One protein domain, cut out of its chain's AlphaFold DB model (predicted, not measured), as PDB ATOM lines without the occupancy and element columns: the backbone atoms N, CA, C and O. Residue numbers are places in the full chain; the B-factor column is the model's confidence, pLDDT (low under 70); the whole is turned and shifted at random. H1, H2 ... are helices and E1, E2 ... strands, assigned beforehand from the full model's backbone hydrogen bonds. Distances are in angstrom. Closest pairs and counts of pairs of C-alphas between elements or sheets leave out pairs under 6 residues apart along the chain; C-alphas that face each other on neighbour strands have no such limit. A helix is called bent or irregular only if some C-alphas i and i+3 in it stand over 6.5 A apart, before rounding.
ATOM      1  N   THR A   8     140.612 155.893  98.416       71.75
ATOM      2  CA  THR A   8     141.183 155.739  97.074       71.75
ATOM      3  C   THR A   8     142.700 155.595  97.180       71.75
ATOM      4  O   THR A   8     143.359 156.309  97.933       71.75
ATOM      5  N   PHE A   9     143.286 154.661  96.431       78.38
ATOM      6  CA  PHE A   9     144.741 154.554  96.311       78.38
ATOM      7  C   PHE A   9     145.205 155.420  95.147       78.38
ATOM      8  O   PHE A   9     144.869 155.133  94.001       78.38
ATOM      9  N   LEU A  10     145.975 156.468  95.431       83.62
ATOM     10  CA  LEU A  10     146.399 157.407  94.392       83.62
ATOM     11  C   LEU A  10     147.705 156.979  93.718       83.62
ATOM     12  O   LEU A  10     147.822 157.038  92.497       83.62
ATOM     13  N   ALA A  11     148.693 156.538  94.501       86.75
ATOM     14  CA  ALA A  11     149.979 156.132  93.946       86.75
ATOM     15  C   ALA A  11     150.754 155.152  94.826       86.75
ATOM     16  O   ALA A  11     150.560 155.072  96.047       86.75
ATOM     17  N   VAL A  12     151.679 154.456  94.170       84.75
ATOM     18  CA  VAL A  12     152.652 153.541  94.750       84.75
ATOM     19  C   VAL A  12     154.035 153.864  94.197       84.75
ATOM     20  O   VAL A  12     154.236 153.850  92.985       84.75
ATOM     21  N   ASP A  13     154.990 154.091  95.097       86.62
ATOM     22  CA  ASP A  13     156.412 154.135  94.765       86.62
ATOM     23  C   ASP A  13     157.101 152.883  95.322       86.62
ATOM     24  O   ASP A  13     157.036 152.611  96.529       86.62
ATOM     25  N   VAL A  14     157.827 152.155  94.475       83.50
ATOM     26  CA  VAL A  14     158.652 151.011  94.896       83.50
ATOM     27  C   VAL A  14     160.126 151.361  94.746       83.50
ATOM     28  O   VAL A  14     160.558 151.742  93.664       83.50
ATOM     29  N   TYR A  15     160.914 151.204  95.814       82.75
ATOM     30  CA  TYR A  15     162.355 151.475  95.800       82.75
ATOM     31  C   TYR A  15     163.191 150.208  96.023       82.75
ATOM     32  O   TYR A  15     162.740 149.284  96.719       82.75
ATOM     33  N   PRO A  16     164.445 150.188  95.527       81.94
ATOM     34  CA  PRO A  16     165.405 149.138  95.848       81.94
ATOM     35  C   PRO A  16     165.553 148.944  97.362       81.94
ATOM     36  O   PRO A  16     165.636 149.909  98.120       81.94
ATOM     37  N   GLY A  17     165.602 147.687  97.811       76.44
ATOM     38  CA  GLY A  17     165.716 147.357  99.239       76.44
ATOM     39  C   GLY A  17     164.400 147.004  99.947       76.44
ATOM     40  O   GLY A  17     164.372 146.955 101.172       76.44
ATOM     41  N   SER A  18     163.342 146.663  99.200       66.38
ATOM     42  CA  SER A  18     162.051 146.137  99.704       66.38
ATOM     43  C   SER A  18     161.147 147.154 100.413       66.38
ATOM     44  O   SER A  18     160.288 146.774 101.212       66.38
ATOM     45  N   HIS A  19     161.310 148.444 100.126       76.50
ATOM     46  CA  HIS A  19     160.423 149.478 100.650       76.50
ATOM     47  C   HIS A  19     159.440 149.919  99.567       76.50
ATOM     48  O   HIS A  19     159.838 150.464  98.539       76.50
ATOM     49  N   ALA A  20     158.155 149.684  99.822       72.69
ATOM     50  CA  ALA A  20     157.064 150.254  99.049       72.69
ATOM     51  C   ALA A  20     156.372 151.329  99.889       72.69
ATOM     52  O   ALA A  20     156.087 151.121 101.074       72.69
ATOM     53  N   TYR A  21     156.120 152.473  99.267       79.25
ATOM     54  CA  TYR A  21     155.364 153.570  99.847       79.25
ATOM     55  C   TYR A  21     154.053 153.681  99.083       79.25
ATOM     56  O   TYR A  21     154.047 153.762  97.859       79.25
ATOM     57  N   PHE A  22     152.947 153.681  99.816       78.12
ATOM     58  CA  PHE A  22     151.610 153.826  99.258       78.12
ATOM     59  C   PHE A  22     151.023 155.119  99.787       78.12
ATOM     60  O   PHE A  22     151.178 155.432 100.973       78.12
ATOM     61  N   VAL A  23     150.319 155.843  98.928       77.12
ATOM     62  CA  VAL A  23     149.515 156.979  99.358       77.12
ATOM     63  C   VAL A  23     148.056 156.606  99.265       77.12
ATOM     64  O   VAL A  23     147.517 156.315  98.196       77.12
ATOM     65  N   LEU A  24     147.459 156.605 100.446       78.56
ATOM     66  CA  LEU A  24     146.039 156.463 100.657       78.56
ATOM     67  C   LEU A  24     145.458 157.857 100.724       78.56
ATOM     68  O   LEU A  24     145.903 158.664 101.545       78.56
ATOM     69  N   ASP A  25     144.468 158.104  99.889       75.94
ATOM     70  CA  ASP A  25     143.642 159.281 100.015       75.94
ATOM     71  C   ASP A  25     142.303 158.885 100.619       75.94
ATOM     72  O   ASP A  25     141.629 157.961 100.156       75.94
ATOM     73  N   VAL A  26     141.970 159.527 101.730       76.94
ATOM     74  CA  VAL A  26     140.817 159.185 102.558       76.94
ATOM     75  C   VAL A  26     139.978 160.441 102.690       76.94
ATOM     76  O   VAL A  26     140.466 161.461 103.170       76.94
ATOM     77  N   ASN A  27     138.709 160.350 102.292       70.06
ATOM     78  CA  ASN A  27     137.719 161.427 102.393       70.06
ATOM     79  C   ASN A  27     138.070 162.702 101.611       70.06
ATOM     80  O   ASN A  27     137.552 163.776 101.916       70.06
ATOM     81  N   ASN A  28     138.900 162.593 100.574       75.88
ATOM     82  CA  ASN A  28     139.121 163.679  99.625       75.88
ATOM     83  C   ASN A  28     137.997 163.713  98.587       75.88
ATOM     84  O   ASN A  28     138.134 163.258  97.453       75.88
ATOM     85  N   VAL A  29     136.846 164.216  99.025       79.81
ATOM     86  CA  VAL A  29     135.627 164.321  98.211       79.81
ATOM     87  C   VAL A  29     135.778 165.276  97.027       79.81
ATOM     88  O   VAL A  29     135.036 165.161  96.057       79.81
ATOM     89  N   ASP A  30     136.754 166.179  97.098       78.38
ATOM     90  CA  ASP A  30     137.039 167.176  96.069       78.38
ATOM     91  C   ASP A  30     138.131 166.707  95.089       78.38
ATOM     92  O   ASP A  30     138.565 167.469  94.224       78.38
ATOM     93  N   TYR A  31     138.596 165.457  95.205       83.19
ATOM     94  CA  TYR A  31     139.587 164.905  94.290       83.19
ATOM     95  C   TYR A  31     139.010 164.737  92.879       83.19
ATOM     96  O   TYR A  31     138.073 163.969  92.655       83.19
ATOM     97  N   VAL A  32     139.632 165.400  91.901       87.88
ATOM     98  CA  VAL A  32     139.278 165.295  90.479       87.88
ATOM     99  C   VAL A  32     140.476 164.742  89.705       87.88
ATOM    100  O   VAL A  32     141.465 165.443  89.469       87.88
ATOM    101  N   TYR A  33     140.398 163.467  89.310       87.75
ATOM    102  CA  TYR A  33     141.491 162.737  88.655       87.75
ATOM    103  C   TYR A  33     141.966 163.426  87.366       87.75
ATOM    104  O   TYR A  33     143.167 163.503  87.084       87.75
ATOM    105  N   GLU A  34     141.029 163.965  86.592       88.62
ATOM    106  CA  GLU A  34     141.234 164.613  85.301       88.62
ATOM    107  C   GLU A  34     142.168 165.823  85.444       88.62
ATOM    108  O   GLU A  34     143.115 165.994  84.669       88.62
ATOM    109  N   THR A  35     141.983 166.616  86.502       89.25
ATOM    110  CA  THR A  35     142.743 167.847  86.760       89.25
ATOM    111  C   THR A  35     143.887 167.674  87.761       89.25
ATOM    112  O   THR A  35     144.681 168.601  87.918       89.25
ATOM    113  N   ALA A  36     144.053 166.495  88.373       89.12
ATOM    114  CA  ALA A  36     145.071 166.221  89.401       89.12
ATOM    115  C   ALA A  36     146.517 166.571  88.976       89.12
ATOM    116  O   ALA A  36     147.328 167.024  89.779       89.12
ATOM    117  N   HIS A  37     146.841 166.451  87.686       90.75
ATOM    118  CA  HIS A  37     148.134 166.853  87.109       90.75
ATOM    119  C   HIS A  37     148.399 168.375  87.078       90.75
ATOM    120  O   HIS A  37     149.509 168.798  86.751       90.75
ATOM    121  N   THR A  38     147.412 169.205  87.413       90.19
ATOM    122  CA  THR A  38     147.543 170.669  87.527       90.19
ATOM    123  C   THR A  38     147.300 171.182  88.939       90.19
ATOM    124  O   THR A  38     147.590 172.345  89.212       90.19
ATOM    125  N   ASP A  39     146.830 170.325  89.844       88.69
ATOM    126  CA  ASP A  39     146.531 170.726  91.211       88.69
ATOM    127  C   ASP A  39     147.818 171.087  91.971       88.69
ATOM    128  O   ASP A  39     148.850 170.406  91.915       88.69
ATOM    129  N   THR A  40     147.770 172.224  92.656       86.69
ATOM    130  CA  THR A  40     148.860 172.756  93.483       86.69
ATOM    131  C   THR A  40     148.508 172.782  94.964       86.69
ATOM    132  O   THR A  40     149.319 173.240  95.771       86.69
ATOM    133  N   SER A  41     147.309 172.325  95.320       86.31
ATOM    134  CA  SER A  41     146.822 172.295  96.690       86.31
ATOM    135  C   SER A  41     147.736 171.416  97.551       86.31
ATOM    136  O   SER A  41     148.083 170.299  97.154       86.31
ATOM    137  N   PRO A  42     148.187 171.897  98.723       83.69
ATOM    138  CA  PRO A  42     148.956 171.069  99.638       83.69
ATOM    139  C   PRO A  42     148.134 169.866 100.106       83.69
ATOM    140  O   PRO A  42     147.007 170.023 100.566       83.69
ATOM    141  N   ILE A  43     148.730 168.675 100.062       83.06
ATOM    142  CA  ILE A  43     148.105 167.445 100.562       83.06
ATOM    143  C   ILE A  43     148.584 167.223 101.994       83.06
ATOM    144  O   ILE A  43     149.786 167.226 102.252       83.06
ATOM    145  N   HIS A  44     147.672 167.016 102.945       86.69
ATOM    146  CA  HIS A  44     148.059 166.731 104.326       86.69
ATOM    147  C   HIS A  44     148.660 165.334 104.468       86.69
ATOM    148  O   HIS A  44     147.950 164.335 104.497       86.69
ATOM    149  N   ILE A  45     149.981 165.266 104.644       86.50
ATOM    150  CA  ILE A  45     150.681 163.982 104.734       86.50
ATOM    151  C   ILE A  45     150.779 163.482 106.172       86.50
ATOM    152  O   ILE A  45     151.288 164.166 107.074       86.50
ATOM    153  N   TYR A  46     150.358 162.235 106.358       88.50
ATOM    154  CA  TYR A  46     150.568 161.453 107.566       88.50
ATOM    155  C   TYR A  46     151.371 160.202 107.218       88.50
ATOM    156  O   TYR A  46     151.037 159.478 106.287       88.50
ATOM    157  N   VAL A  47     152.433 159.935 107.974       86.94
ATOM    158  CA  VAL A  47     153.265 158.743 107.778       86.94
ATOM    159  C   VAL A  47     152.863 157.682 108.789       86.94
ATOM    160  O   VAL A  47     153.041 157.865 109.999       86.94
ATOM    161  N   LEU A  48     152.353 156.563 108.275       88.06
ATOM    162  CA  LEU A  48     152.129 155.341 109.031       88.06
ATOM    163  C   LEU A  48     153.448 154.572 109.141       88.06
ATOM    164  O   LEU A  48     153.973 154.049 108.161       88.06
ATOM    165  N   ARG A  49     153.980 154.474 110.357       85.75
ATOM    166  CA  ARG A  49     155.127 153.619 110.660       85.75
ATOM    167  C   ARG A  49     154.635 152.341 111.318       85.75
ATOM    168  O   ARG A  49     154.223 152.361 112.480       85.75
ATOM    169  N   LEU A  50     154.730 151.236 110.585       84.00
ATOM    170  CA  LEU A  50     154.510 149.895 111.113       84.00
ATOM    171  C   LEU A  50     155.810 149.384 111.740       84.00
ATOM    172  O   LEU A  50     156.863 149.365 111.106       84.00
ATOM    173  N   SER A  51     155.759 148.981 113.004       83.50
ATOM    174  CA  SER A  51     156.861 148.269 113.652       83.50
ATOM    175  C   SER A  51     156.302 147.176 114.550       83.50
ATOM    176  O   SER A  51     155.193 147.309 115.065       83.50
ATOM    177  N   LYS A  52     157.090 146.118 114.792       81.81
ATOM    178  CA  LYS A  52     156.672 144.971 115.623       81.81
ATOM    179  C   LYS A  52     156.208 145.363 117.032       81.81
ATOM    180  O   LYS A  52     155.474 144.610 117.653       81.81
ATOM    181  N   ARG A  53     156.679 146.501 117.555       86.12
ATOM    182  CA  ARG A  53     156.412 146.946 118.933       86.12
ATOM    183  C   ARG A  53     155.432 148.111 119.023       86.12
ATOM    184  O   ARG A  53     154.814 148.289 120.063       86.12
ATOM    185  N   LYS A  54     155.331 148.939 117.979       88.50
ATOM    186  CA  LYS A  54     154.493 150.143 117.989       88.50
ATOM    187  C   LYS A  54     154.095 150.551 116.578       88.50
ATOM    188  O   LYS A  54     154.955 150.755 115.720       88.50
ATOM    189  N   ILE A  55     152.800 150.738 116.376       91.81
ATOM    190  CA  ILE A  55     152.248 151.418 115.208       91.81
ATOM    191  C   ILE A  55     152.117 152.900 115.562       91.81
ATOM    192  O   ILE A  55     151.731 153.243 116.679       91.81
ATOM    193  N   SER A  56     152.481 153.788 114.641       91.06
ATOM    194  CA  SER A  56     152.259 155.225 114.827       91.06
ATOM    195  C   SER A  56     151.898 155.907 113.521       91.06
ATOM    196  O   SER A  56     152.426 155.548 112.471       91.06
ATOM    197  N   ILE A  57     151.030 156.908 113.622       90.62
ATOM    198  CA  ILE A  57     150.662 157.814 112.540       90.62
ATOM    199  C   ILE A  57     151.173 159.190 112.949       90.62
ATOM    200  O   ILE A  57     150.812 159.687 114.014       90.62
ATOM    201  N   ASN A  58     152.049 159.784 112.142       91.06
ATOM    202  CA  ASN A  58     152.662 161.072 112.462       91.06
ATOM    203  C   ASN A  58     152.433 162.056 111.321       91.06
ATOM    204  O   ASN A  58     152.743 161.755 110.168       91.06
ATOM    205  N   ARG A  59     151.933 163.248 111.651       92.19
ATOM    206  CA  ARG A  59     151.773 164.344 110.697       92.19
ATOM    207  C   ARG A  59     153.144 164.861 110.249       92.19
ATOM    208  O   ARG A  59     153.952 165.234 111.093       92.19
ATOM    209  N   GLN A  60     153.388 164.930 108.943       92.44
ATOM    210  CA  GLN A  60     154.650 165.413 108.364       92.44
ATOM    211  C   GLN A  60     154.427 166.661 107.503       92.44
ATOM    212  O   GLN A  60     154.403 166.584 106.278       92.44
ATOM    213  N   ARG A  61     154.249 167.827 108.139       92.81
ATOM    214  CA  ARG A  61     153.912 169.084 107.435       92.81
ATOM    215  C   ARG A  61     154.953 169.481 106.394       92.81
ATOM    216  O   ARG A  61     154.585 169.990 105.343       92.81
ATOM    217  N   GLN A  62     156.233 169.208 106.652       92.88
ATOM    218  CA  GLN A  62     157.294 169.527 105.694       92.88
ATOM    219  C   GLN A  62     157.227 168.702 104.397       92.88
ATOM    220  O   GLN A  62     157.909 169.035 103.432       92.88
ATOM    221  N   LEU A  63     156.425 167.630 104.362       90.12
ATOM    222  CA  LEU A  63     156.260 166.787 103.179       90.12
ATOM    223  C   LEU A  63     155.074 167.196 102.304       90.12
ATOM    224  O   LEU A  63     155.071 166.812 101.141       90.12
ATOM    225  N   ASP A  64     154.118 167.983 102.800       90.06
ATOM    226  CA  ASP A  64     152.878 168.305 102.076       90.06
ATOM    227  C   ASP A  64     153.122 168.811 100.655       90.06
ATOM    228  O   ASP A  64     152.633 168.236  99.686       90.06
ATOM    229  N   ALA A  65     153.924 169.871 100.524       90.75
ATOM    230  CA  ALA A  65     154.201 170.487  99.230       90.75
ATOM    231  C   ALA A  65     155.058 169.581  98.333       90.75
ATOM    232  O   ALA A  65     154.829 169.488  97.127       90.75
ATOM    233  N   THR A  66     156.044 168.899  98.922       90.19
ATOM    234  CA  THR A  66     156.950 168.005  98.193       90.19
ATOM    235  C   THR A  66     156.195 166.817  97.611       90.19
ATOM    236  O   THR A  66     156.379 166.482  96.441       90.19
ATOM    237  N   ILE A  67     155.321 166.204  98.408       87.56
ATOM    238  CA  ILE A  67     154.512 165.069  97.986       87.56
ATOM    239  C   ILE A  67     153.447 165.525  96.990       87.56
ATOM    240  O   ILE A  67     153.373 164.930  95.923       87.56
ATOM    241  N   ALA A  68     152.729 166.627  97.231       88.25
ATOM    242  CA  ALA A  68     151.777 167.174  96.255       88.25
ATOM    243  C   ALA A  68     152.422 167.421  94.877       88.25
ATOM    244  O   ALA A  68     151.896 167.009  93.844       88.25
ATOM    245  N   LYS A  69     153.629 168.008  94.849       91.62
ATOM    246  CA  LYS A  69     154.390 168.207  93.604       91.62
ATOM    247  C   LYS A  69     154.725 166.885  92.908       91.62
ATOM    248  O   LYS A  69     154.697 166.829  91.679       91.62
ATOM    249  N   ARG A  70     155.061 165.843  93.672       89.44
ATOM    250  CA  ARG A  70     155.348 164.508  93.137       89.44
ATOM    251  C   ARG A  70     154.094 163.840  92.573       89.44
ATOM    252  O   ARG A  70     154.153 163.354  91.451       89.44
ATOM    253  N   PHE A  71     152.964 163.905  93.280       88.38
ATOM    254  CA  PHE A  71     151.665 163.423  92.789       88.38
ATOM    255  C   PHE A  71     151.310 164.039  91.451       88.38
ATOM    256  O   PHE A  71     151.001 163.337  90.491       88.38
ATOM    257  N   ARG A  72     151.441 165.360  91.365       90.50
ATOM    258  CA  ARG A  72     151.204 166.090  90.128       90.50
ATOM    259  C   ARG A  72     152.072 165.573  88.978       90.50
ATOM    260  O   ARG A  72     151.582 165.398  87.865       90.50
ATOM    261  N   ALA A  73     153.358 165.336  89.242       90.94
ATOM    262  CA  ALA A  73     154.286 164.810  88.247       90.94
ATOM    263  C   ALA A  73     153.909 163.389  87.802       90.94
ATOM    264  O   ALA A  73     153.911 163.137  86.599       90.94
ATOM    265  N   MET A  74     153.517 162.512  88.734       91.69
ATOM    266  CA  MET A  74     153.032 161.164  88.417       91.69
ATOM    267  C   MET A  74     151.767 161.209  87.559       91.69
ATOM    268  O   MET A  74     151.744 160.602  86.496       91.69
ATOM    269  N   HIS A  75     150.749 161.986  87.944       92.19
ATOM    270  CA  HIS A  75     149.536 162.155  87.133       92.19
ATOM    271  C   HIS A  75     149.835 162.700  85.741       92.19
ATOM    272  O   HIS A  75     149.237 162.267  84.757       92.19
ATOM    273  N   ASN A  76     150.764 163.653  85.647       93.38
ATOM    274  CA  ASN A  76     151.190 164.152  84.356       93.38
ATOM    275  C   ASN A  76     151.874 163.055  83.538       93.38
ATOM    276  O   ASN A  76     151.548 162.938  82.369       93.38
ATOM    277  N   GLY A  77     152.794 162.279  84.115       92.75
ATOM    278  CA  GLY A  77     153.550 161.234  83.416       92.75
ATOM    279  C   GLY A  77     152.685 160.062  82.950       92.75
ATOM    280  O   GLY A  77     152.741 159.677  81.784       92.75
ATOM    281  N   HIS A  78     151.832 159.554  83.835       92.44
ATOM    282  CA  HIS A  78     150.963 158.404  83.583       92.44
ATOM    283  C   HIS A  78     149.793 158.676  82.629       92.44
ATOM    284  O   HIS A  78     149.120 157.746  82.200       92.44
ATOM    285  N   GLY A  79     149.521 159.930  82.260       91.38
ATOM    286  CA  GLY A  79     148.441 160.197  81.312       91.38
ATOM    287  C   GLY A  79     147.084 159.790  81.888       91.38
ATOM    288  O   GLY A  79     146.695 160.275  82.947       91.38
ATOM    289  N   ASP A  80     146.374 158.903  81.194       90.00
ATOM    290  CA  ASP A  80     145.056 158.407  81.621       90.00
ATOM    291  C   ASP A  80     145.119 157.019  82.272       90.00
ATOM    292  O   ASP A  80     144.092 156.347  82.367       90.00
ATOM    293  N   ASP A  81     146.304 156.559  82.692       90.56
ATOM    294  CA  ASP A  81     146.419 155.264  83.364       90.56
ATOM    295  C   ASP A  81     145.494 155.214  84.596       90.56
ATOM    296  O   ASP A  81     145.457 156.160  85.392       90.56
ATOM    297  N   PRO A  82     144.749 154.120  84.804       88.38
ATOM    298  CA  PRO A  82     143.864 154.011  85.953       88.38
ATOM    299  C   PRO A  82     144.657 154.007  87.267       88.38
ATOM    300  O   PRO A  82     145.804 153.568  87.331       88.38
ATOM    301  N   LEU A  83     144.013 154.459  88.343       87.81
ATOM    302  CA  LEU A  83     144.567 154.342  89.689       87.81
ATOM    303  C   LEU A  83     144.665 152.865  90.139       87.81
ATOM    304  O   LEU A  83     143.790 152.068  89.791       87.81
ATOM    305  N   PRO A  84     145.655 152.503  90.980       89.88
ATOM    306  CA  PRO A  84     146.734 153.360  91.467       89.88
ATOM    307  C   PRO A  84     147.837 153.555  90.422       89.88
ATOM    308  O   PRO A  84     148.205 152.622  89.712       89.88
ATOM    309  N   LEU A  85     148.425 154.753  90.398       90.00
ATOM    310  CA  LEU A  85     149.622 155.011  89.599       90.00
ATOM    311  C   LEU A  85     150.833 154.305  90.221       90.00
ATOM    312  O   LEU A  85     150.978 154.296  91.446       90.00
ATOM    313  N   LEU A  86     151.705 153.718  89.402       89.75
ATOM    314  CA  LEU A  86     152.839 152.921  89.870       89.75
ATOM    315  C   LEU A  86     154.145 153.385  89.229       89.75
ATOM    316  O   LEU A  86     154.387 153.110  88.055       89.75
ATOM    317  N   ASP A  87     155.023 153.944  90.060       89.81
ATOM    318  CA  ASP A  87     156.427 154.163  89.727       89.81
ATOM    319  C   ASP A  87     157.293 153.098  90.425       89.81
ATOM    320  O   ASP A  87     157.420 153.043  91.653       89.81
ATOM    321  N   ASP A  88     157.912 152.227  89.630       88.06
ATOM    322  CA  ASP A  88     158.817 151.186  90.117       88.06
ATOM    323  C   ASP A  88     160.274 151.564  89.846       88.06
ATOM    324  O   ASP A  88     160.795 151.351  88.752       88.06
ATOM    325  N   PHE A  89     160.948 152.087  90.869       86.69
ATOM    326  CA  PHE A  89     162.341 152.532  90.804       86.69
ATOM    327  C   PHE A  89     163.357 151.387  90.922       86.69
ATOM    328  O   PHE A  89     164.559 151.647  90.997       86.69
ATOM    329  N   ASN A  90     162.925 150.118  90.929       85.44
ATOM    330  CA  ASN A  90     163.841 149.002  90.646       85.44
ATOM    331  C   ASN A  90     164.230 148.941  89.162       85.44
ATOM    332  O   ASN A  90     165.197 148.271  88.801       85.44
TER     333      ASN A  90
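Overview. This is residues 8 to 90 of the 103 residues of an uncharacterized protein of Penicillium roqueforti (strain FM164) (UniProt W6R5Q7). In two layers, H1 crosses one face of a mixed sheet, E2 E1 E5; beyond E2 is hairpin E3 and E4, its tip, residues 50 to 55, sticking out. 83 residues are printed, with five named strands and, before E5, one named helix, class mixed. The whole is compact, radius of gyration of the C-alphas 13.4 A, spanning 41 by 28 by 21 A.

Along the chain. Find E1, residues 8 to 15, from C-alpha 8 at (141.183, 155.739, 97.074). E2 holds 19 to 25, E3 46 to 49, E4 56 to 59. H1, 61 to 78, is irregular: C-alphas 62 and 65 are 7.2 A apart. E5, 85 to 88, ends at (158.817, 151.186, 90.117).

Arrangement. N 13 and O 21 of hairpin E1 and E2 are 2.9 A apart, N 12 and O 85 of parallel E1 and E5 2.8 A. H1 is on the sheet, across its strands, height 10.3 A; 12 of 14 O i to N i+4 pairs are within hydrogen-bond range.

Size, cuts and confidence. The link E2 to E3 is long; Ser 18 is under pLDDT 70.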